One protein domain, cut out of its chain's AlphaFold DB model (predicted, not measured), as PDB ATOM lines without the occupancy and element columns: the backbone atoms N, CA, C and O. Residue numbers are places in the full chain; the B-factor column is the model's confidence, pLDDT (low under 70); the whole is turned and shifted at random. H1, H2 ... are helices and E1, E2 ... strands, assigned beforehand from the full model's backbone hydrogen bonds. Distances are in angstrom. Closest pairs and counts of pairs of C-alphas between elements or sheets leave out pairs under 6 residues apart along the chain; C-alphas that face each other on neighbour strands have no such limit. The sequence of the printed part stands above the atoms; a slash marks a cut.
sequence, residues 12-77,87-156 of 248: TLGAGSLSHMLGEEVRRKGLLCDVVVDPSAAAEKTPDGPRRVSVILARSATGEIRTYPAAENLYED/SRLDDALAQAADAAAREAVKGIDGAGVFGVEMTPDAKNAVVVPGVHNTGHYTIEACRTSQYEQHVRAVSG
ATOM      1  N   THR A  12       7.723 -40.789 -23.296       41.00
ATOM      2  CA  THR A  12       6.938 -39.629 -22.837       41.00
ATOM      3  C   THR A  12       6.544 -38.736 -24.014       41.00
ATOM      4  O   THR A  12       7.282 -37.862 -24.456       41.00
ATOM      5  N   LEU A  13       5.341 -38.934 -24.545       40.25
ATOM      6  CA  LEU A  13       4.871 -38.190 -25.718       40.25
ATOM      7  C   LEU A  13       4.296 -36.819 -25.317       40.25
ATOM      8  O   LEU A  13       3.363 -36.751 -24.520       40.25
ATOM      9  N   GLY A  14       4.836 -35.722 -25.864       38.28
ATOM     10  CA  GLY A  14       4.245 -34.377 -25.760       38.28
ATOM     11  C   GLY A  14       5.239 -33.208 -25.870       38.28
ATOM     12  O   GLY A  14       6.365 -33.290 -25.388       38.28
ATOM     13  N   ALA A  15       4.802 -32.093 -26.471       36.22
ATOM     14  CA  ALA A  15       5.481 -30.793 -26.408       36.22
ATOM     15  C   ALA A  15       5.054 -30.041 -25.142       36.22
ATOM     16  O   ALA A  15       4.070 -29.303 -25.154       36.22
ATOM     17  N   GLY A  16       5.762 -30.232 -24.033       48.34
ATOM     18  CA  GLY A  16       5.477 -29.491 -22.809       48.34
ATOM     19  C   GLY A  16       6.539 -29.682 -21.736       48.34
ATOM     20  O   GLY A  16       7.264 -30.677 -21.736       48.34
ATOM     21  N   SER A  17       6.603 -28.735 -20.798       51.66
ATOM     22  CA  SER A  17       7.513 -28.786 -19.646       51.66
ATOM     23  C   SER A  17       7.336 -30.064 -18.821       51.66
ATOM     24  O   SER A  17       8.323 -30.611 -18.343       51.66
ATOM     25  N   LEU A  18       6.111 -30.596 -18.715       52.44
ATOM     26  CA  LEU A  18       5.835 -31.839 -17.988       52.44
ATOM     27  C   LEU A  18       6.515 -33.069 -18.601       52.44
ATOM     28  O   LEU A  18       7.105 -33.852 -17.866       52.44
ATOM     29  N   SER A  19       6.469 -33.240 -19.928       53.22
ATOM     30  CA  SER A  19       7.095 -34.388 -20.604       53.22
ATOM     31  C   SER A  19       8.621 -34.354 -20.490       53.22
ATOM     32  O   SER A  19       9.252 -35.403 -20.351       53.22
ATOM     33  N   HIS A  20       9.204 -33.149 -20.487       55.34
ATOM     34  CA  HIS A  20      10.630 -32.937 -20.242       55.34
ATOM     35  C   HIS A  20      11.016 -33.253 -18.791       55.34
ATOM     36  O   HIS A  20      11.930 -34.044 -18.570       55.34
ATOM     37  N   MET A  21      10.278 -32.708 -17.813       60.16
ATOM     38  CA  MET A  21      10.498 -32.975 -16.384       60.16
ATOM     39  C   MET A  21      10.377 -34.468 -16.061       60.16
ATOM     40  O   MET A  21      11.234 -35.013 -15.373       60.16
ATOM     41  N   LEU A  22       9.376 -35.160 -16.622       59.31
ATOM     42  CA  LEU A  22       9.249 -36.617 -16.503       59.31
ATOM     43  C   LEU A  22      10.500 -37.333 -17.011       59.31
ATOM     44  O   LEU A  22      10.995 -38.262 -16.381       59.31
ATOM     45  N   GLY A  23      10.994 -36.904 -18.172       60.91
ATOM     46  CA  GLY A  23      12.148 -37.512 -18.809       60.91
ATOM     47  C   GLY A  23      13.453 -37.309 -18.045       60.91
ATOM     48  O   GLY A  23      14.314 -38.189 -18.036       60.91
ATOM     49  N   GLU A  24      13.631 -36.159 -17.404       61.28
ATOM     50  CA  GLU A  24      14.758 -35.901 -16.500       61.28
ATOM     51  C   GLU A  24      14.648 -36.715 -15.212       61.28
ATOM     52  O   GLU A  24      15.620 -37.341 -14.795       61.28
ATOM     53  N   GLU A  25      13.455 -36.776 -14.628       62.62
ATOM     54  CA  GLU A  25      13.194 -37.471 -13.371       62.62
ATOM     55  C   GLU A  25      13.396 -38.987 -13.488       62.62
ATOM     56  O   GLU A  25      14.058 -39.620 -12.663       62.62
ATOM     57  N   VAL A  26      12.907 -39.566 -14.583       60.28
ATOM     58  CA  VAL A  26      13.129 -40.970 -14.932       60.28
ATOM     59  C   VAL A  26      14.624 -41.290 -15.059       60.28
ATOM     60  O   VAL A  26      15.092 -42.287 -14.502       60.28
ATOM     61  N   ARG A  27      15.389 -40.426 -15.746       63.25
ATOM     62  CA  ARG A  27      16.849 -40.572 -15.892       63.25
ATOM     63  C   ARG A  27      17.560 -40.447 -14.546       63.25
ATOM     64  O   ARG A  27      18.435 -41.257 -14.249       63.25
ATOM     65  N   ARG A  28      17.154 -39.486 -13.713       65.12
ATOM     66  CA  ARG A  28      17.696 -39.254 -12.366       65.12
ATOM     67  C   ARG A  28      17.542 -40.476 -11.461       65.12
ATOM     68  O   ARG A  28      18.456 -40.786 -10.703       65.12
ATOM     69  N   LYS A  29      16.404 -41.169 -11.536       62.44
ATOM     70  CA  LYS A  29      16.095 -42.336 -10.693       62.44
ATOM     71  C   LYS A  29      16.609 -43.672 -11.234       62.44
ATOM     72  O   LYS A  29      16.463 -44.681 -10.549       62.44
ATOM     73  N   GLY A  30      17.212 -43.702 -12.426       54.78
ATOM     74  CA  GLY A  30      17.758 -44.931 -13.012       54.78
ATOM     75  C   GLY A  30      16.696 -46.003 -13.280       54.78
ATOM     76  O   GLY A  30      16.980 -47.197 -13.176       54.78
ATOM     77  N   LEU A  31      15.461 -45.589 -13.581       58.19
ATOM     78  CA  LEU A  31      14.390 -46.517 -13.941       58.19
ATOM     79  C   LEU A  31      14.739 -47.197 -15.278       58.19
ATOM     80  O   LEU A  31      15.280 -46.563 -16.183       58.19
ATOM     81  N   LEU A  32      14.458 -48.499 -15.399       49.16
ATOM     82  CA  LEU A  32      14.734 -49.305 -16.599       49.16
ATOM     83  C   LEU A  32      13.758 -48.959 -17.733       49.16
ATOM     84  O   LEU A  32      12.886 -49.765 -18.058       49.16
ATOM     85  N   CYS A  33      13.881 -47.757 -18.299       48.34
ATOM     86  CA  CYS A  33      12.951 -47.256 -19.297       48.34
ATOM     87  C   CYS A  33      13.504 -46.228 -20.286       48.34
ATOM     88  O   CYS A  33      14.219 -45.303 -19.906       48.34
ATOM     89  N   ASP A  34      13.097 -46.364 -21.552       41.12
ATOM     90  CA  ASP A  34      13.490 -45.462 -22.637       41.12
ATOM     91  C   ASP A  34      12.563 -44.248 -22.724       41.12
ATOM     92  O   ASP A  34      11.450 -44.336 -23.240       41.12
ATOM     93  N   VAL A  35      13.057 -43.097 -22.273       44.97
ATOM     94  CA  VAL A  35      12.376 -41.805 -22.402       44.97
ATOM     95  C   VAL A  35      12.568 -41.247 -23.810       44.97
ATOM     96  O   VAL A  35      13.668 -40.839 -24.181       44.97
ATOM     97  N   VAL A  36      11.482 -41.139 -24.574       45.03
ATOM     98  CA  VAL A  36      11.456 -40.385 -25.838       45.03
ATOM     99  C   VAL A  36      10.599 -39.137 -25.640       45.03
ATOM    100  O   VAL A  36       9.380 -39.235 -25.705       45.03
ATOM    101  N   VAL A  37      11.241 -37.987 -25.397       44.91
ATOM    102  CA  VAL A  37      10.599 -36.659 -25.371       44.91
ATOM    103  C   VAL A  37      10.600 -36.114 -26.796       44.91
ATOM    104  O   VAL A  37      11.568 -35.485 -27.215       44.91
ATOM    105  N   ASP A  38       9.553 -36.388 -27.570       37.19
ATOM    106  CA  ASP A  38       9.436 -35.842 -28.926       37.19
ATOM    107  C   ASP A  38       7.985 -35.405 -29.232       37.19
ATOM    108  O   ASP A  38       7.073 -36.239 -29.255       37.19
ATOM    109  N   PRO A  39       7.745 -34.099 -29.469       35.72
ATOM    110  CA  PRO A  39       6.475 -33.560 -29.957       35.72
ATOM    111  C   PRO A  39       5.947 -34.227 -31.229       35.72
ATOM    112  O   PRO A  39       4.736 -34.371 -31.387       35.72
ATOM    113  N   SER A  40       6.845 -34.623 -32.133       32.50
ATOM    114  CA  SER A  40       6.508 -35.297 -33.386       32.50
ATOM    115  C   SER A  40       6.172 -36.773 -33.162       32.50
ATOM    116  O   SER A  40       5.290 -37.310 -33.825       32.50
ATOM    117  N   ALA A  41       6.728 -37.410 -32.124       35.00
ATOM    118  CA  ALA A  41       6.381 -38.785 -31.763       35.00
ATOM    119  C   ALA A  41       4.965 -38.923 -31.170       35.00
ATOM    120  O   ALA A  41       4.371 -39.994 -31.281       35.00
ATOM    121  N   ALA A  42       4.396 -37.854 -30.590       37.19
ATOM    122  CA  ALA A  42       2.997 -37.829 -30.140       37.19
ATOM    123  C   ALA A  42       1.998 -37.895 -31.310       37.19
ATOM    124  O   ALA A  42       0.844 -38.280 -31.121       37.19
ATOM    125  N   ALA A  43       2.450 -37.530 -32.514       34.94
ATOM    126  CA  ALA A  43       1.696 -37.640 -33.754       34.94
ATOM    127  C   ALA A  43       2.142 -38.825 -34.638       34.94
ATOM    128  O   ALA A  43       1.372 -39.224 -35.510       34.94
ATOM    129  N   GLU A  44       3.335 -39.403 -34.429       36.38
ATOM    130  CA  GLU A  44       3.973 -40.235 -35.463       36.38
ATOM    131  C   GLU A  44       4.883 -41.386 -34.987       36.38
ATOM    132  O   GLU A  44       5.708 -41.883 -35.749       36.38
ATOM    133  N   LYS A  45       4.696 -41.925 -33.776       43.06
ATOM    134  CA  LYS A  45       5.020 -43.347 -33.549       43.06
ATOM    135  C   LYS A  45       3.740 -44.149 -33.484       43.06
ATOM    136  O   LYS A  45       3.261 -44.488 -32.408       43.06
ATOM    137  N   THR A  46       3.195 -44.434 -34.666       47.50
ATOM    138  CA  THR A  46       2.201 -45.488 -34.859       47.50
ATOM    139  C   THR A  46       2.741 -46.760 -34.205       47.50
ATOM    140  O   THR A  46       3.754 -47.280 -34.668       47.50
ATOM    141  N   PRO A  47       2.150 -47.241 -33.105       51.91
ATOM    142  CA  PRO A  47       2.565 -48.508 -32.528       51.91
ATOM    143  C   PRO A  47       2.331 -49.629 -33.549       51.91
ATOM    144  O   PRO A  47       1.315 -49.628 -34.246       51.91
ATOM    145  N   ASP A  48       3.265 -50.578 -33.639       53.75
ATOM    146  CA  ASP A  48       3.120 -51.762 -34.485       53.75
ATOM    147  C   ASP A  48       1.934 -52.600 -33.985       53.75
ATOM    148  O   ASP A  48       2.032 -53.341 -33.006       53.75
ATOM    149  N   GLY A  49       0.782 -52.466 -34.642       64.50
ATOM    150  CA  GLY A  49      -0.349 -53.369 -34.467       64.50
ATOM    151  C   GLY A  49      -1.718 -52.690 -34.364       64.50
ATOM    152  O   GLY A  49      -1.842 -51.545 -33.934       64.50
ATOM    153  N   PRO A  50      -2.792 -53.413 -34.725       83.06
ATOM    154  CA  PRO A  50      -4.151 -52.870 -34.772       83.06
ATOM    155  C   PRO A  50      -4.804 -52.719 -33.391       83.06
ATOM    156  O   PRO A  50      -5.909 -52.184 -33.298       83.06
ATOM    157  N   ARG A  51      -4.183 -53.232 -32.320       89.69
ATOM    158  CA  ARG A  51      -4.764 -53.263 -30.972       89.69
ATOM    159  C   ARG A  51      -3.737 -52.947 -29.896       89.69
ATOM    160  O   ARG A  51      -2.612 -53.437 -29.948       89.69
ATOM    161  N   ARG A  52      -4.164 -52.195 -28.884       91.50
ATOM    162  CA  ARG A  52      -3.406 -51.905 -27.660       91.50
ATOM    163  C   ARG A  52      -4.297 -51.973 -26.436       91.50
ATOM    164  O   ARG A  52      -5.519 -51.907 -26.540       91.50
ATOM    165  N   VAL A  53      -3.661 -52.027 -25.277       94.38
ATOM    166  CA  VAL A  53      -4.323 -51.852 -23.983       94.38
ATOM    167  C   VAL A  53      -3.935 -50.487 -23.441       94.38
ATOM    168  O   VAL A  53      -2.816 -50.039 -23.666       94.38
ATOM    169  N   SER A  54      -4.822 -49.794 -22.741       95.75
ATOM    170  CA  SER A  54      -4.405 -48.654 -21.926       95.75
ATOM    171  C   SER A  54      -5.072 -48.659 -20.571       95.75
ATOM    172  O   SER A  54      -6.251 -48.985 -20.472       95.75
ATOM    173  N   VAL A  55      -4.351 -48.198 -19.559       97.56
ATOM    174  CA  VAL A  55      -4.916 -47.858 -18.253       97.56
ATOM    175  C   VAL A  55      -4.709 -46.367 -18.043       97.56
ATOM    176  O   VAL A  55      -3.595 -45.860 -18.171       97.56
ATOM    177  N   ILE A  56      -5.798 -45.663 -17.749       98.00
ATOM    178  CA  ILE A  56      -5.731 -44.275 -17.291       98.00
ATOM    179  C   ILE A  56      -5.620 -44.300 -15.778       98.00
ATOM    180  O   ILE A  56      -6.275 -45.106 -15.115       98.00
ATOM    181  N   LEU A  57      -4.822 -43.405 -15.216       96.69
ATOM    182  CA  LEU A  57      -4.721 -43.260 -13.772       96.69
ATOM    183  C   LEU A  57      -4.500 -41.809 -13.374       96.69
ATOM    184  O   LEU A  57      -3.995 -41.011 -14.159       96.69
ATOM    185  N   ALA A  58      -4.853 -41.491 -12.136       96.19
ATOM    186  CA  ALA A  58      -4.508 -40.248 -11.469       96.19
ATOM    187  C   ALA A  58      -3.528 -40.534 -10.328       96.19
ATOM    188  O   ALA A  58      -3.693 -41.522  -9.608       96.19
ATOM    189  N   ARG A  59      -2.530 -39.664 -10.164       94.81
ATOM    190  CA  ARG A  59      -1.585 -39.649  -9.043       94.81
ATOM    191  C   ARG A  59      -1.688 -38.299  -8.342       94.81
ATOM    192  O   ARG A  59      -1.523 -37.274  -9.000       94.81
ATOM    193  N   SER A  60      -1.950 -38.278  -7.040       94.00
ATOM    194  CA  SER A  60      -1.997 -37.040  -6.252       94.00
ATOM    195  C   SER A  60      -0.591 -36.539  -5.892       94.00
ATOM    196  O   SER A  60       0.405 -37.257  -6.035       94.00
ATOM    197  N   ALA A  61      -0.503 -35.323  -5.346       88.50
ATOM    198  CA  ALA A  61       0.747 -34.789  -4.799       88.50
ATOM    199  C   ALA A  61       1.295 -35.622  -3.621       88.50
ATOM    200  O   ALA A  61       2.508 -35.690  -3.431       88.50
ATOM    201  N   THR A  62       0.423 -36.307  -2.872       90.62
ATOM    202  CA  THR A  62       0.800 -37.212  -1.771       90.62
ATOM    203  C   THR A  62       1.196 -38.613  -2.249       90.62
ATOM    204  O   THR A  62       1.627 -39.435  -1.444       90.62
ATOM    205  N   GLY A  63       1.082 -38.893  -3.553       90.06
ATOM    206  CA  GLY A  63       1.394 -40.192  -4.148       90.06
ATOM    207  C   GLY A  63       0.244 -41.203  -4.109       90.06
ATOM    208  O   GLY A  63       0.454 -42.357  -4.481       90.06
ATOM    209  N   GLU A  64      -0.964 -40.798  -3.700       94.75
ATOM    210  CA  GLU A  64      -2.168 -41.623  -3.860       94.75
ATOM    211  C   GLU A  64      -2.399 -41.906  -5.348       94.75
ATOM    212  O   GLU A  64      -2.268 -41.004  -6.172       94.75
ATOM    213  N   ILE A  65      -2.749 -43.149  -5.700       96.06
ATOM    214  CA  ILE A  65      -3.021 -43.548  -7.086       96.06
ATOM    215  C   ILE A  65      -4.414 -44.166  -7.210       96.06
ATOM    216  O   ILE A  65      -4.708 -45.199  -6.594       96.06
ATOM    217  N   ARG A  66      -5.228 -43.606  -8.109       97.69
ATOM    218  CA  ARG A  66      -6.505 -44.181  -8.562       97.69
ATOM    219  C   ARG A  66      -6.412 -44.540 -10.036       97.69
ATOM    220  O   ARG A  66      -5.987 -43.720 -10.843       97.69
ATOM    221  N   THR A  67      -6.806 -45.756 -10.389       97.88
ATOM    222  CA  THR A  67      -6.790 -46.252 -11.770       97.88
ATOM    223  C   THR A  67      -8.211 -46.423 -12.280       97.88
ATOM    224  O   THR A  67      -9.127 -46.748 -11.522       97.88
ATOM    225  N   TYR A  68      -8.400 -46.180 -13.568       98.50
ATOM    226  CA  TYR A  68      -9.607 -46.559 -14.285       98.50
ATOM    227  C   TYR A  68      -9.451 -47.975 -14.852       98.50
ATOM    228  O   TYR A  68      -8.316 -48.435 -15.008       98.50
ATOM    229  N   PRO A  69     -10.548 -48.673 -15.202       96.31
ATOM    230  CA  PRO A  69     -10.443 -49.994 -15.807       96.31
ATOM    231  C   PRO A  69      -9.593 -49.998 -17.077       96.31
ATOM    232  O   PRO A  69      -9.556 -49.019 -17.831       96.31
ATOM    233  N   ALA A  70      -8.941 -51.133 -17.327       96.56
ATOM    234  CA  ALA A  70      -8.217 -51.351 -18.566       96.56
ATOM    235  C   ALA A  70      -9.154 -51.175 -19.768       96.56
ATOM    236  O   ALA A  70     -10.291 -51.658 -19.785       96.56
ATOM    237  N   ALA A  71      -8.650 -50.473 -20.773       97.31
ATOM    238  CA  ALA A  71      -9.334 -50.201 -22.021       97.31
ATOM    239  C   ALA A  71      -8.643 -50.937 -23.170       97.31
ATOM    240  O   ALA A  71      -7.414 -50.998 -23.224       97.31
ATOM    241  N   GLU A  72      -9.427 -51.458 -24.108       96.31
ATOM    242  CA  GLU A  72      -8.924 -51.970 -25.382       96.31
ATOM    243  C   GLU A  72      -9.029 -50.872 -26.445       96.31
ATOM    244  O   GLU A  72     -10.097 -50.301 -26.662       96.31
ATOM    245  N   ASN A  73      -7.923 -50.584 -27.122       96.06
ATOM    246  CA  ASN A  73      -7.808 -49.516 -28.107       96.06
ATOM    247  C   ASN A  73      -7.541 -50.105 -29.487       96.06
ATOM    248  O   ASN A  73      -6.560 -50.825 -29.674       96.06
ATOM    249  N   LEU A  74      -8.399 -49.786 -30.449       95.06
ATOM    250  CA  LEU A  74      -8.312 -50.250 -31.828       95.06
ATOM    251  C   LEU A  74      -7.790 -49.119 -32.715       95.06
ATOM    252  O   LEU A  74      -8.347 -48.014 -32.716       95.06
ATOM    253  N   TYR A  75      -6.740 -49.410 -33.476       91.94
ATOM    254  CA  TYR A  75      -6.085 -48.470 -34.379       91.94
ATOM    255  C   TYR A  75      -6.300 -48.887 -35.837       91.94
ATOM    256  O   TYR A  75      -6.283 -50.069 -36.171       91.94
ATOM    257  N   GLU A  76      -6.473 -47.898 -36.709       90.00
ATOM    258  CA  GLU A  76      -6.595 -48.058 -38.163       90.00
ATOM    259  C   GLU A  76      -5.762 -46.954 -38.822       90.00
ATOM    260  O   GLU A  76      -5.924 -45.778 -38.482       90.00
ATOM    261  N   ASP A  77      -4.839 -47.324 -39.712       87.88
ATOM    262  CA  ASP A  77      -3.863 -46.412 -40.337       87.88
ATOM    263  C   ASP A  77      -3.081 -45.558 -39.321       87.88
ATOM    264  O   ASP A  77      -2.836 -44.358 -39.510       87.88
ATOM    265  N   SER A  87     -12.094 -53.517 -21.055       94.25
ATOM    266  CA  SER A  87     -11.365 -54.259 -22.082       94.25
ATOM    267  C   SER A  87     -11.863 -55.702 -22.177       94.25
ATOM    268  O   SER A  87     -12.213 -56.291 -21.157       94.25
ATOM    269  N   ARG A  88     -11.784 -56.315 -23.361       93.31
ATOM    270  CA  ARG A  88     -12.082 -57.749 -23.564       93.31
ATOM    271  C   ARG A  88     -10.898 -58.674 -23.246       93.31
ATOM    272  O   ARG A  88     -10.820 -59.782 -23.767       93.31
ATOM    273  N   LEU A  89      -9.948 -58.190 -22.452       89.94
ATOM    274  CA  LEU A  89      -8.868 -59.007 -21.912       89.94
ATOM    275  C   LEU A  89      -9.449 -59.995 -20.899       89.94
ATOM    276  O   LEU A  89     -10.490 -59.723 -20.304       89.94
ATOM    277  N   ASP A  90      -8.757 -61.109 -20.674       93.38
ATOM    278  CA  ASP A  90      -9.045 -61.916 -19.493       93.38
ATOM    279  C   ASP A  90      -8.693 -61.148 -18.206       93.38
ATOM    280  O   ASP A  90      -7.892 -60.205 -18.208       93.38
ATOM    281  N   ASP A  91      -9.311 -61.547 -17.094       92.12
ATOM    282  CA  ASP A  91      -9.184 -60.841 -15.818       92.12
ATOM    283  C   ASP A  91      -7.734 -60.782 -15.319       92.12
ATOM    284  O   ASP A  91      -7.314 -59.772 -14.750       92.12
ATOM    285  N   ALA A  92      -6.950 -61.839 -15.550       94.06
ATOM    286  CA  ALA A  92      -5.558 -61.899 -15.118       94.06
ATOM    287  C   ALA A  92      -4.705 -60.870 -15.870       94.06
ATOM    288  O   ALA A  92      -3.886 -60.169 -15.271       94.06
ATOM    289  N   LEU A  93      -4.927 -60.730 -17.174       92.56
ATOM    290  CA  LEU A  93      -4.237 -59.769 -18.019       92.56
ATOM    291  C   LEU A  93      -4.698 -58.331 -17.750       92.56
ATOM    292  O   LEU A  93      -3.868 -57.423 -17.724       92.56
ATOM    293  N   ALA A  94      -5.986 -58.111 -17.474       93.69
ATOM    294  CA  ALA A  94      -6.494 -56.805 -17.048       93.69
ATOM    295  C   ALA A  94      -5.879 -56.361 -15.706       93.69
ATOM    296  O   ALA A  94      -5.461 -55.210 -15.565       93.69
ATOM    297  N   GLN A  95      -5.752 -57.281 -14.743       94.44
ATOM    298  CA  GLN A  95      -5.061 -57.031 -13.473       94.44
ATOM    299  C   GLN A  95      -3.563 -56.773 -13.673       94.44
ATOM    300  O   GLN A  95      -3.008 -55.864 -13.053       94.44
ATOM    301  N   ALA A  96      -2.906 -57.524 -14.561       92.19
ATOM    302  CA  ALA A  96      -1.505 -57.298 -14.903       92.19
ATOM    303  C   ALA A  96      -1.289 -55.914 -15.536       92.19
ATOM    304  O   ALA A  96      -0.327 -55.230 -15.185       92.19
ATOM    305  N   ALA A  97      -2.199 -55.471 -16.408       93.38
ATOM    306  CA  ALA A  97      -2.171 -54.140 -17.007       93.38
ATOM    307  C   ALA A  97      -2.351 -53.025 -15.960       93.38
ATOM    308  O   ALA A  97      -1.603 -52.048 -15.981       93.38
ATOM    309  N   ASP A  98      -3.290 -53.173 -15.015       95.06
ATOM    310  CA  ASP A  98      -3.460 -52.227 -13.897       95.06
ATOM    311  C   ASP A  98      -2.193 -52.140 -13.035       95.06
ATOM    312  O   ASP A  98      -1.675 -51.049 -12.778       95.06
ATOM    313  N   ALA A  99      -1.640 -53.294 -12.649       92.25
ATOM    314  CA  ALA A  99      -0.423 -53.368 -11.850       92.25
ATOM    315  C   ALA A  99       0.775 -52.735 -12.573       92.25
ATOM    316  O   ALA A  99       1.518 -51.955 -11.970       92.25
ATOM    317  N   ALA A 100       0.942 -53.019 -13.869       87.81
ATOM    318  CA  ALA A 100       1.987 -52.430 -14.700       87.81
ATOM    319  C   ALA A 100       1.836 -50.907 -14.802       87.81
ATOM    320  O   ALA A 100       2.824 -50.185 -14.663       87.81
ATOM    321  N   ALA A 101       0.612 -50.405 -14.977       91.25
ATOM    322  CA  ALA A 101       0.342 -48.975 -15.055       91.25
ATOM    323  C   ALA A 101       0.638 -48.249 -13.739       91.25
ATOM    324  O   ALA A 101       1.319 -47.223 -13.749       91.25
ATOM    325  N   ARG A 102       0.205 -48.807 -12.600       92.69
ATOM    326  CA  ARG A 102       0.543 -48.281 -11.266       92.69
ATOM    327  C   ARG A 102       2.047 -48.235 -11.058       92.69
ATOM    328  O   ARG A 102       2.568 -47.232 -10.581       92.69
ATOM    329  N   GLU A 103       2.747 -49.306 -11.411       87.19
ATOM    330  CA  GLU A 103       4.198 -49.385 -11.263       87.19
ATOM    331  C   GLU A 103       4.926 -48.362 -12.141       87.19
ATOM    332  O   GLU A 103       5.848 -47.700 -11.670       87.19
ATOM    333  N   ALA A 104       4.472 -48.169 -13.383       82.62
ATOM    334  CA  ALA A 104       5.084 -47.247 -14.336       82.62
ATOM    335  C   ALA A 104       5.077 -45.781 -13.862       82.62
ATOM    336  O   ALA A 104       5.955 -45.013 -14.248       82.62
ATOM    337  N   VAL A 105       4.125 -45.395 -13.004       82.00
ATOM    338  CA  VAL A 105       3.990 -44.010 -12.517       82.00
ATOM    339  C   VAL A 105       4.503 -43.781 -11.096       82.00
ATOM    340  O   VAL A 105       4.632 -42.632 -10.679       82.00
ATOM    341  N   LYS A 106       4.821 -44.833 -10.327       80.94
ATOM    342  CA  LYS A 106       5.317 -44.686  -8.941       80.94
ATOM    343  C   LYS A 106       6.607 -43.875  -8.862       80.94
ATOM    344  O   LYS A 106       6.782 -43.100  -7.926       80.94
ATOM    345  N   GLY A 107       7.497 -44.063  -9.837       72.00
ATOM    346  CA  GLY A 107       8.786 -43.379  -9.902       72.00
ATOM    347  C   GLY A 107       8.711 -41.935 -10.399       72.00
ATOM    348  O   GLY A 107       9.697 -41.212 -10.281       72.00
ATOM    349  N   ILE A 108       7.564 -41.507 -10.923       74.12
ATOM    350  CA  ILE A 108       7.373 -40.178 -11.493       74.12
ATOM    351  C   ILE A 108       7.053 -39.187 -10.371       74.12
ATOM    352  O   ILE A 108       6.065 -39.351  -9.650       74.12
ATOM    353  N   ASP A 109       7.869 -38.138 -10.246       71.50
ATOM    354  CA  ASP A 109       7.544 -37.003  -9.385       71.50
ATOM    355  C   ASP A 109       6.549 -36.103 -10.123       71.50
ATOM    356  O   ASP A 109       6.840 -35.555 -11.185       71.50
ATOM    357  N   GLY A 110       5.334 -36.000  -9.590       75.69
ATOM    358  CA  GLY A 110       4.283 -35.181 -10.179       75.69
ATOM    359  C   GLY A 110       2.891 -35.597  -9.731       75.69
ATOM    360  O   GLY A 110       2.650 -36.747  -9.356       75.69
ATOM    361  N   ALA A 111       1.972 -34.639  -9.781       89.38
ATOM    362  CA  ALA A 111       0.554 -34.884  -9.603       89.38
ATOM    363  C   ALA A 111      -0.168 -34.659 -10.933       89.38
ATOM    364  O   ALA A 111       0.243 -33.819 -11.735       89.38
ATOM    365  N   GLY A 112      -1.218 -35.427 -11.189       90.38
ATOM    366  CA  GLY A 112      -1.996 -35.325 -12.415       90.38
ATOM    367  C   GLY A 112      -2.534 -36.666 -12.882       90.38
ATOM    368  O   GLY A 112      -2.578 -37.646 -12.143       90.38
ATOM    369  N   VAL A 113      -2.927 -36.695 -14.149       93.38
ATOM    370  CA  VAL A 113      -3.409 -37.895 -14.836       93.38
ATOM    371  C   VAL A 113      -2.322 -38.379 -15.772       93.38
ATOM    372  O   VAL A 113      -1.538 -37.575 -16.268       93.38
ATOM    373  N   PHE A 114      -2.279 -39.687 -15.982       91.88
ATOM    374  CA  PHE A 114      -1.345 -40.360 -16.863       91.88
ATOM    375  C   PHE A 114      -2.108 -41.400 -17.680       91.88
ATOM    376  O   PHE A 114      -2.900 -42.175 -17.135       91.88
ATOM    377  N   GLY A 115      -1.861 -41.427 -18.985       92.31
ATOM    378  CA  GLY A 115      -2.244 -42.537 -19.845       92.31
ATOM    379  C   GLY A 115      -1.091 -43.521 -19.955       92.31
ATOM    380  O   GLY A 115      -0.010 -43.143 -20.395       92.31
ATOM    381  N   VAL A 116      -1.304 -44.778 -19.574       91.25
ATOM    382  CA  VAL A 116      -0.316 -45.841 -19.775       91.25
ATOM    383  C   VAL A 116      -0.791 -46.734 -20.909       91.25
ATOM    384  O   VAL A 116      -1.723 -47.514 -20.728       91.25
ATOM    385  N   GLU A 117      -0.178 -46.614 -22.085       90.19
ATOM    386  CA  GLU A 117      -0.467 -47.461 -23.242       90.19
ATOM    387  C   GLU A 117       0.462 -48.674 -23.280       90.19
ATOM    388  O   GLU A 117       1.678 -48.551 -23.180       90.19
ATOM    389  N   MET A 118      -0.097 -49.853 -23.507       87.44
ATOM    390  CA  MET A 118       0.603 -51.127 -23.475       87.44
ATOM    391  C   MET A 118       0.419 -51.919 -24.770       87.44
ATOM    392  O   MET A 118      -0.538 -51.706 -25.524       87.44
ATOM    393  N   THR A 119       1.340 -52.841 -25.047       85.38
ATOM    394  CA  THR A 119       1.089 -53.940 -25.993       85.38
ATOM    395  C   THR A 119      -0.070 -54.821 -25.502       85.38
ATOM    396  O   THR A 119      -0.370 -54.809 -24.306       85.38
ATOM    397  N   PRO A 120      -0.741 -55.590 -26.383       86.50
ATOM    398  CA  PRO A 120      -1.853 -56.461 -25.987       86.50
ATOM    399  C   PRO A 120      -1.544 -57.437 -24.848       86.50
ATOM    400  O   PRO A 120      -2.443 -57.779 -24.096       86.50
ATOM    401  N   ASP A 121      -0.286 -57.852 -24.697       82.44
ATOM    402  CA  ASP A 121       0.185 -58.737 -23.626       82.44
ATOM    403  C   ASP A 121       0.589 -58.002 -22.332       82.44
ATOM    404  O   ASP A 121       1.165 -58.614 -21.435       82.44
ATOM    405  N   ALA A 122       0.318 -56.695 -22.241       82.44
ATOM    406  CA  ALA A 122       0.631 -55.819 -21.109       82.44
ATOM    407  C   ALA A 122       2.124 -55.729 -20.724       82.44
ATOM    408  O   ALA A 122       2.451 -55.245 -19.639       82.44
ATOM    409  N   LYS A 123       3.056 -56.162 -21.588       76.56
ATOM    410  CA  LYS A 123       4.492 -56.202 -21.244       76.56
ATOM    411  C   LYS A 123       5.237 -54.899 -21.501       76.56
ATOM    412  O   LYS A 123       6.107 -54.536 -20.712       76.56
ATOM    413  N   ASN A 124       4.915 -54.200 -22.588       77.50
ATOM    414  CA  ASN A 124       5.616 -52.981 -22.990       77.50
ATOM    415  C   ASN A 124       4.715 -51.770 -22.767       77.50
ATOM    416  O   ASN A 124       3.747 -51.606 -23.504       77.50
ATOM    417  N   ALA A 125       5.036 -50.940 -21.774       77.12
ATOM    418  CA  ALA A 125       4.220 -49.807 -21.346       77.12
ATOM    419  C   ALA A 125       4.868 -48.459 -21.690       77.12
ATOM    420  O   ALA A 125       6.025 -48.233 -21.357       77.12
ATOM    421  N   VAL A 126       4.086 -47.559 -22.278       80.75
ATOM    422  CA  VAL A 126       4.411 -46.175 -22.638       80.75
ATOM    423  C   VAL A 126       3.581 -45.248 -21.752       80.75
ATOM    424  O   VAL A 126       2.361 -45.400 -21.709       80.75
ATOM    425  N   VAL A 127       4.210 -44.296 -21.055       80.75
ATOM    426  CA  VAL A 127       3.509 -43.381 -20.136       80.75
ATOM    427  C   VAL A 127       3.412 -41.991 -20.748       80.75
ATOM    428  O   VAL A 127       4.407 -41.293 -20.924       80.75
ATOM    429  N   VAL A 128       2.186 -41.553 -20.996       82.19
ATOM    430  CA  VAL A 128       1.868 -40.214 -21.481       82.19
ATOM    431  C   VAL A 128       1.353 -39.379 -20.305       82.19
ATOM    432  O   VAL A 128       0.284 -39.688 -19.771       82.19
ATOM    433  N   PRO A 129       2.090 -38.346 -19.856       81.50
ATOM    434  CA  PRO A 129       1.616 -37.456 -18.805       81.50
ATOM    435  C   PRO A 129       0.486 -36.555 -19.317       81.50
ATOM    436  O   PRO A 129       0.525 -36.052 -20.439       81.50
ATOM    437  N   GLY A 130      -0.494 -36.304 -18.459       83.50
ATOM    438  CA  GLY A 130      -1.696 -35.538 -18.770       83.50
ATOM    439  C   GLY A 130      -2.897 -36.414 -19.125       83.50
ATOM    440  O   GLY A 130      -2.824 -37.641 -19.210       83.50
ATOM    441  N   VAL A 131      -4.040 -35.751 -19.313       85.06
ATOM    442  CA  VAL A 131      -5.256 -36.399 -19.820       85.06
ATOM    443  C   VAL A 131      -4.985 -37.037 -21.179       85.06
ATOM    444  O   VAL A 131      -4.264 -36.488 -22.012       85.06
ATOM    445  N   HIS A 132      -5.573 -38.204 -21.410       88.75
ATOM    446  CA  HIS A 132      -5.206 -39.057 -22.524       88.75
ATOM    447  C   HIS A 132      -6.389 -39.341 -23.451       88.75
ATOM    448  O   HIS A 132      -7.538 -39.462 -23.020       88.75
ATOM    449  N   ASN A 133      -6.106 -39.507 -24.743       88.62
ATOM    450  CA  ASN A 133      -7.134 -39.696 -25.767       88.62
ATOM    451  C   ASN A 133      -7.990 -40.950 -25.550       88.62
ATOM    452  O   ASN A 133      -9.183 -40.922 -25.857       88.62
ATOM    453  N   THR A 134      -7.399 -42.018 -25.018       94.88
ATOM    454  CA  THR A 134      -8.102 -43.268 -24.688       94.88
ATOM    455  C   THR A 134      -8.916 -43.160 -23.394       94.88
ATOM    456  O   THR A 134      -9.675 -44.061 -23.076       94.88
ATOM    457  N   GLY A 135      -8.812 -42.055 -22.646       96.19
ATOM    458  CA  GLY A 135      -9.560 -41.819 -21.408       96.19
ATOM    459  C   GLY A 135     -10.877 -41.064 -21.580       96.19
ATOM    460  O   GLY A 135     -11.529 -40.745 -20.589       96.19
ATOM    461  N   HIS A 136     -11.279 -40.729 -22.809       97.19
ATOM    462  CA  HIS A 136     -12.452 -39.876 -23.046       97.19
ATOM    463  C   HIS A 136     -13.764 -40.519 -22.570       97.19
ATOM    464  O   HIS A 136     -14.646 -39.804 -22.110       97.19
ATOM    465  N   TYR A 137     -13.845 -41.856 -22.565       98.19
ATOM    466  CA  TYR A 137     -14.999 -42.593 -22.041       98.19
ATOM    467  C   TYR A 137     -15.353 -42.215 -20.595       98.19
ATOM    468  O   TYR A 137     -16.508 -42.322 -20.197       98.19
ATOM    469  N   THR A 138     -14.368 -41.770 -19.806       98.50
ATOM    470  CA  THR A 138     -14.550 -41.452 -18.383       98.50
ATOM    471  C   THR A 138     -15.529 -40.306 -18.139       98.50
ATOM    472  O   THR A 138     -16.034 -40.200 -17.027       98.50
ATOM    473  N   ILE A 139     -15.813 -39.466 -19.144       98.25
ATOM    474  CA  ILE A 139     -16.789 -38.375 -19.026       98.25
ATOM    475  C   ILE A 139     -18.201 -38.942 -18.820       98.25
ATOM    476  O   ILE A 139     -18.910 -38.502 -17.922       98.25
ATOM    477  N   GLU A 140     -18.604 -39.927 -19.627       97.56
ATOM    478  CA  GLU A 140     -19.955 -40.507 -19.568       97.56
ATOM    479  C   GLU A 140     -20.038 -41.778 -18.719       97.56
ATOM    480  O   GLU A 140     -21.112 -42.128 -18.229       97.56
ATOM    481  N   ALA A 141     -18.938 -42.519 -18.604       97.06
ATOM    482  CA  ALA A 141     -18.973 -43.900 -18.132       97.06
ATOM    483  C   ALA A 141     -18.422 -44.096 -16.718       97.06
ATOM    484  O   ALA A 141     -18.624 -45.162 -16.139       97.06
ATOM    485  N   CYS A 142     -17.731 -43.104 -16.154       97.81
ATOM    486  CA  CYS A 142     -17.120 -43.190 -14.831       97.81
ATOM    487  C   CYS A 142     -17.711 -42.156 -13.872       97.81
ATOM    488  O   CYS A 142     -18.254 -41.139 -14.292       97.81
ATOM    489  N   ARG A 143     -17.585 -42.410 -12.563       98.00
ATOM    490  CA  ARG A 143     -18.048 -41.467 -11.527       98.00
ATOM    491  C   ARG A 143     -17.308 -40.134 -11.555       98.00
ATOM    492  O   ARG A 143     -17.919 -39.103 -11.310       98.00
ATOM    493  N   THR A 144     -16.011 -40.173 -11.840       98.50
ATOM    494  CA  THR A 144     -15.168 -38.990 -12.016       98.50
ATOM    495  C   THR A 144     -14.532 -39.067 -13.395       98.50
ATOM    496  O   THR A 144     -14.041 -40.128 -13.777       98.50
ATOM    497  N   SER A 145     -14.514 -37.963 -14.140       98.44
ATOM    498  CA  SER A 145     -13.815 -37.917 -15.427       98.44
ATOM    499  C   SER A 145     -12.303 -37.783 -15.237       98.44
ATOM    500  O   SER A 145     -11.828 -37.240 -14.237       98.44
ATOM    501  N   GLN A 146     -11.511 -38.196 -16.228       98.06
ATOM    502  CA  GLN A 146     -10.062 -37.972 -16.195       98.06
ATOM    503  C   GLN A 146      -9.695 -36.480 -16.112       98.06
ATOM    504  O   GLN A 146      -8.652 -36.133 -15.573       98.06
ATOM    505  N   TYR A 147     -10.545 -35.587 -16.624       95.81
ATOM    506  CA  TYR A 147     -10.301 -34.147 -16.587       95.81
ATOM    507  C   TYR A 147     -10.477 -33.601 -15.172       95.81
ATOM    508  O   TYR A 147      -9.600 -32.905 -14.668       95.81
ATOM    509  N   GLU A 148     -11.565 -33.984 -14.505       96.69
ATOM    510  CA  GLU A 148     -11.798 -33.644 -13.101       96.69
ATOM    511  C   GLU A 148     -10.734 -34.268 -12.194       96.69
ATOM    512  O   GLU A 148     -10.194 -33.583 -11.329       96.69
ATOM    513  N   GLN A 149     -10.346 -35.526 -12.441       97.50
ATOM    514  CA  GLN A 149      -9.232 -36.143 -11.718       97.50
ATOM    515  C   GLN A 149      -7.918 -35.399 -11.909       97.50
ATOM    516  O   GLN A 149      -7.143 -35.283 -10.963       97.50
ATOM    517  N   HIS A 150      -7.643 -34.918 -13.123       93.75
ATOM    518  CA  HIS A 150      -6.433 -34.154 -13.383       93.75
ATOM    519  C   HIS A 150      -6.419 -32.880 -12.545       93.75
ATOM    520  O   HIS A 150      -5.427 -32.633 -11.867       93.75
ATOM    521  N   VAL A 151      -7.528 -32.130 -12.545       91.62
ATOM    522  CA  VAL A 151      -7.686 -30.916 -11.734       91.62
ATOM    523  C   VAL A 151      -7.483 -31.226 -10.254       91.62
ATOM    524  O   VAL A 151      -6.602 -30.620  -9.657       91.62
ATOM    525  N   ARG A 152      -8.201 -32.210  -9.697       96.25
ATOM    526  CA  ARG A 152      -8.067 -32.611  -8.284       96.25
ATOM    527  C   ARG A 152      -6.631 -32.949  -7.909       96.25
ATOM    528  O   ARG A 152      -6.100 -32.465  -6.915       96.25
ATOM    529  N   ALA A 153      -5.978 -33.756  -8.743       93.75
ATOM    530  CA  ALA A 153      -4.613 -34.180  -8.500       93.75
ATOM    531  C   ALA A 153      -3.639 -32.993  -8.461       93.75
ATOM    532  O   ALA A 153      -2.811 -32.924  -7.552       93.75
ATOM    533  N   VAL A 154      -3.735 -32.056  -9.416       89.88
ATOM    534  CA  VAL A 154      -2.825 -30.897  -9.477       89.88
ATOM    535  C   VAL A 154      -3.183 -29.791  -8.482       89.88
ATOM    536  O   VAL A 154      -2.292 -29.038  -8.097       89.88
ATOM    537  N   SER A 155      -4.443 -29.691  -8.043       89.81
ATOM    538  CA  SER A 155      -4.881 -28.742  -7.008       89.81
ATOM    539  C   SER A 155      -4.635 -29.242  -5.580       89.81
ATOM    540  O   SER A 155      -4.751 -28.462  -4.638       89.81
ATOM    541  N   GLY A 156      -4.251 -30.512  -5.408       90.62
ATOM    542  CA  GLY A 156      -4.027 -31.124  -4.096       90.62
ATOM    543  C   GLY A 156      -5.311 -31.557  -3.383       90.62
ATOM    544  O   GLY A 156      -5.279 -31.805  -2.179       90.62
TER     545      GLY A 156
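Overview. This is residues 12 to 77 and 87 to 156 of the 248 residues of the protein "ATP-grasp domain-containing protein" of Planctomycetes bacterium (UniProt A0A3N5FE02). One strongly twisted sheet of five strands, E1 to E5, curls round the long helix H3 on one face, and H5 covers part of the opposite face, running along E4. H1, which only grazes the sheet at E5, and the short H2 lie away from the mean of the C-alphas, joined by a long unnamed stretch, and the short H4 lies farthest out, near H5. The printed part has 136 residues, with elements in the order H1 H2 E1 E2 E3 H3 E4 E5 H4 H5; its class is mixed, helices and strands. The sheet is branched and its neighbour pairs are antiparallel. The whole is compact, with a radius of gyration of the C-alphas of 14.1 A and spans of 35 by 32 by 25 A.

Along the chain. Find C-alpha 17 at (7.513, -28.786, -19.646); from there H1 runs 16.3 A to residue 28. H2 is residues 41 to 44. E1, residues 51 to 59, begins at (-4.764, -53.263, -30.972) and is 26.0 A long. Next come E2, residues 65 to 67, and E3, residues 71 to 76, 16.5 A. Past the cut, look for H3 at residues 91 to 106, 22.8 A, then E4, residues 112 to 118, 19.5 A, and E5, residues 125 to 129, 12.9 A. H4 is residues 138 to 141, and H5, residues 146 to 155, runs 14.0 A to C-alpha 155 at (-4.881, -28.742, -7.008).

Arrangement. Start at E1: E2 and E3 lie on one side of it, E4 on the other side. E1 and E2 form a hairpin, with N 58 and O 66 2.8 A apart; for E1 and E3, N 54 and O 71 are 2.9 A apart. For E1 and E4, N 55 and O 116 are 3.0 A apart. E4 and E5 form a hairpin, with N 117 and O 126 2.8 A apart. H3 is on the sheet; its closest C-alphas to E4 are those of Ala 101 and Val 116, 5.7 A. H5 is on the opposite face, over E4 at a height over the sheet of 7.0 A; the closest C-alphas are those of Gly 112 and His 150, 4.7 A. H1 only grazes the sheet with residues 18 to 22; Ser 19 and Pro 129 have the closest C-alphas of H1 and E5, 6.5 A. H2 and H4 are not on the sheet. H4 and H5 are close but not clearly touching, with C-alphas 138 and 146 6.1 A apart. In H1, H3 and H5 every O i to N i+4 pair is within hydrogen-bond range; H2 and H4 are too short for such a pair.

Size, cuts and confidence. The C-alphas farthest apart are those of Thr 62 and Asp 77, 39.9 A. Residues 78 to 86 are cut out, and C-alphas 77 and 87 are 21.2 A apart. The link from H1 to H2 is long. Look at residues 12 to 49 for pLDDT under 70; the mean of the printed part is 79.3.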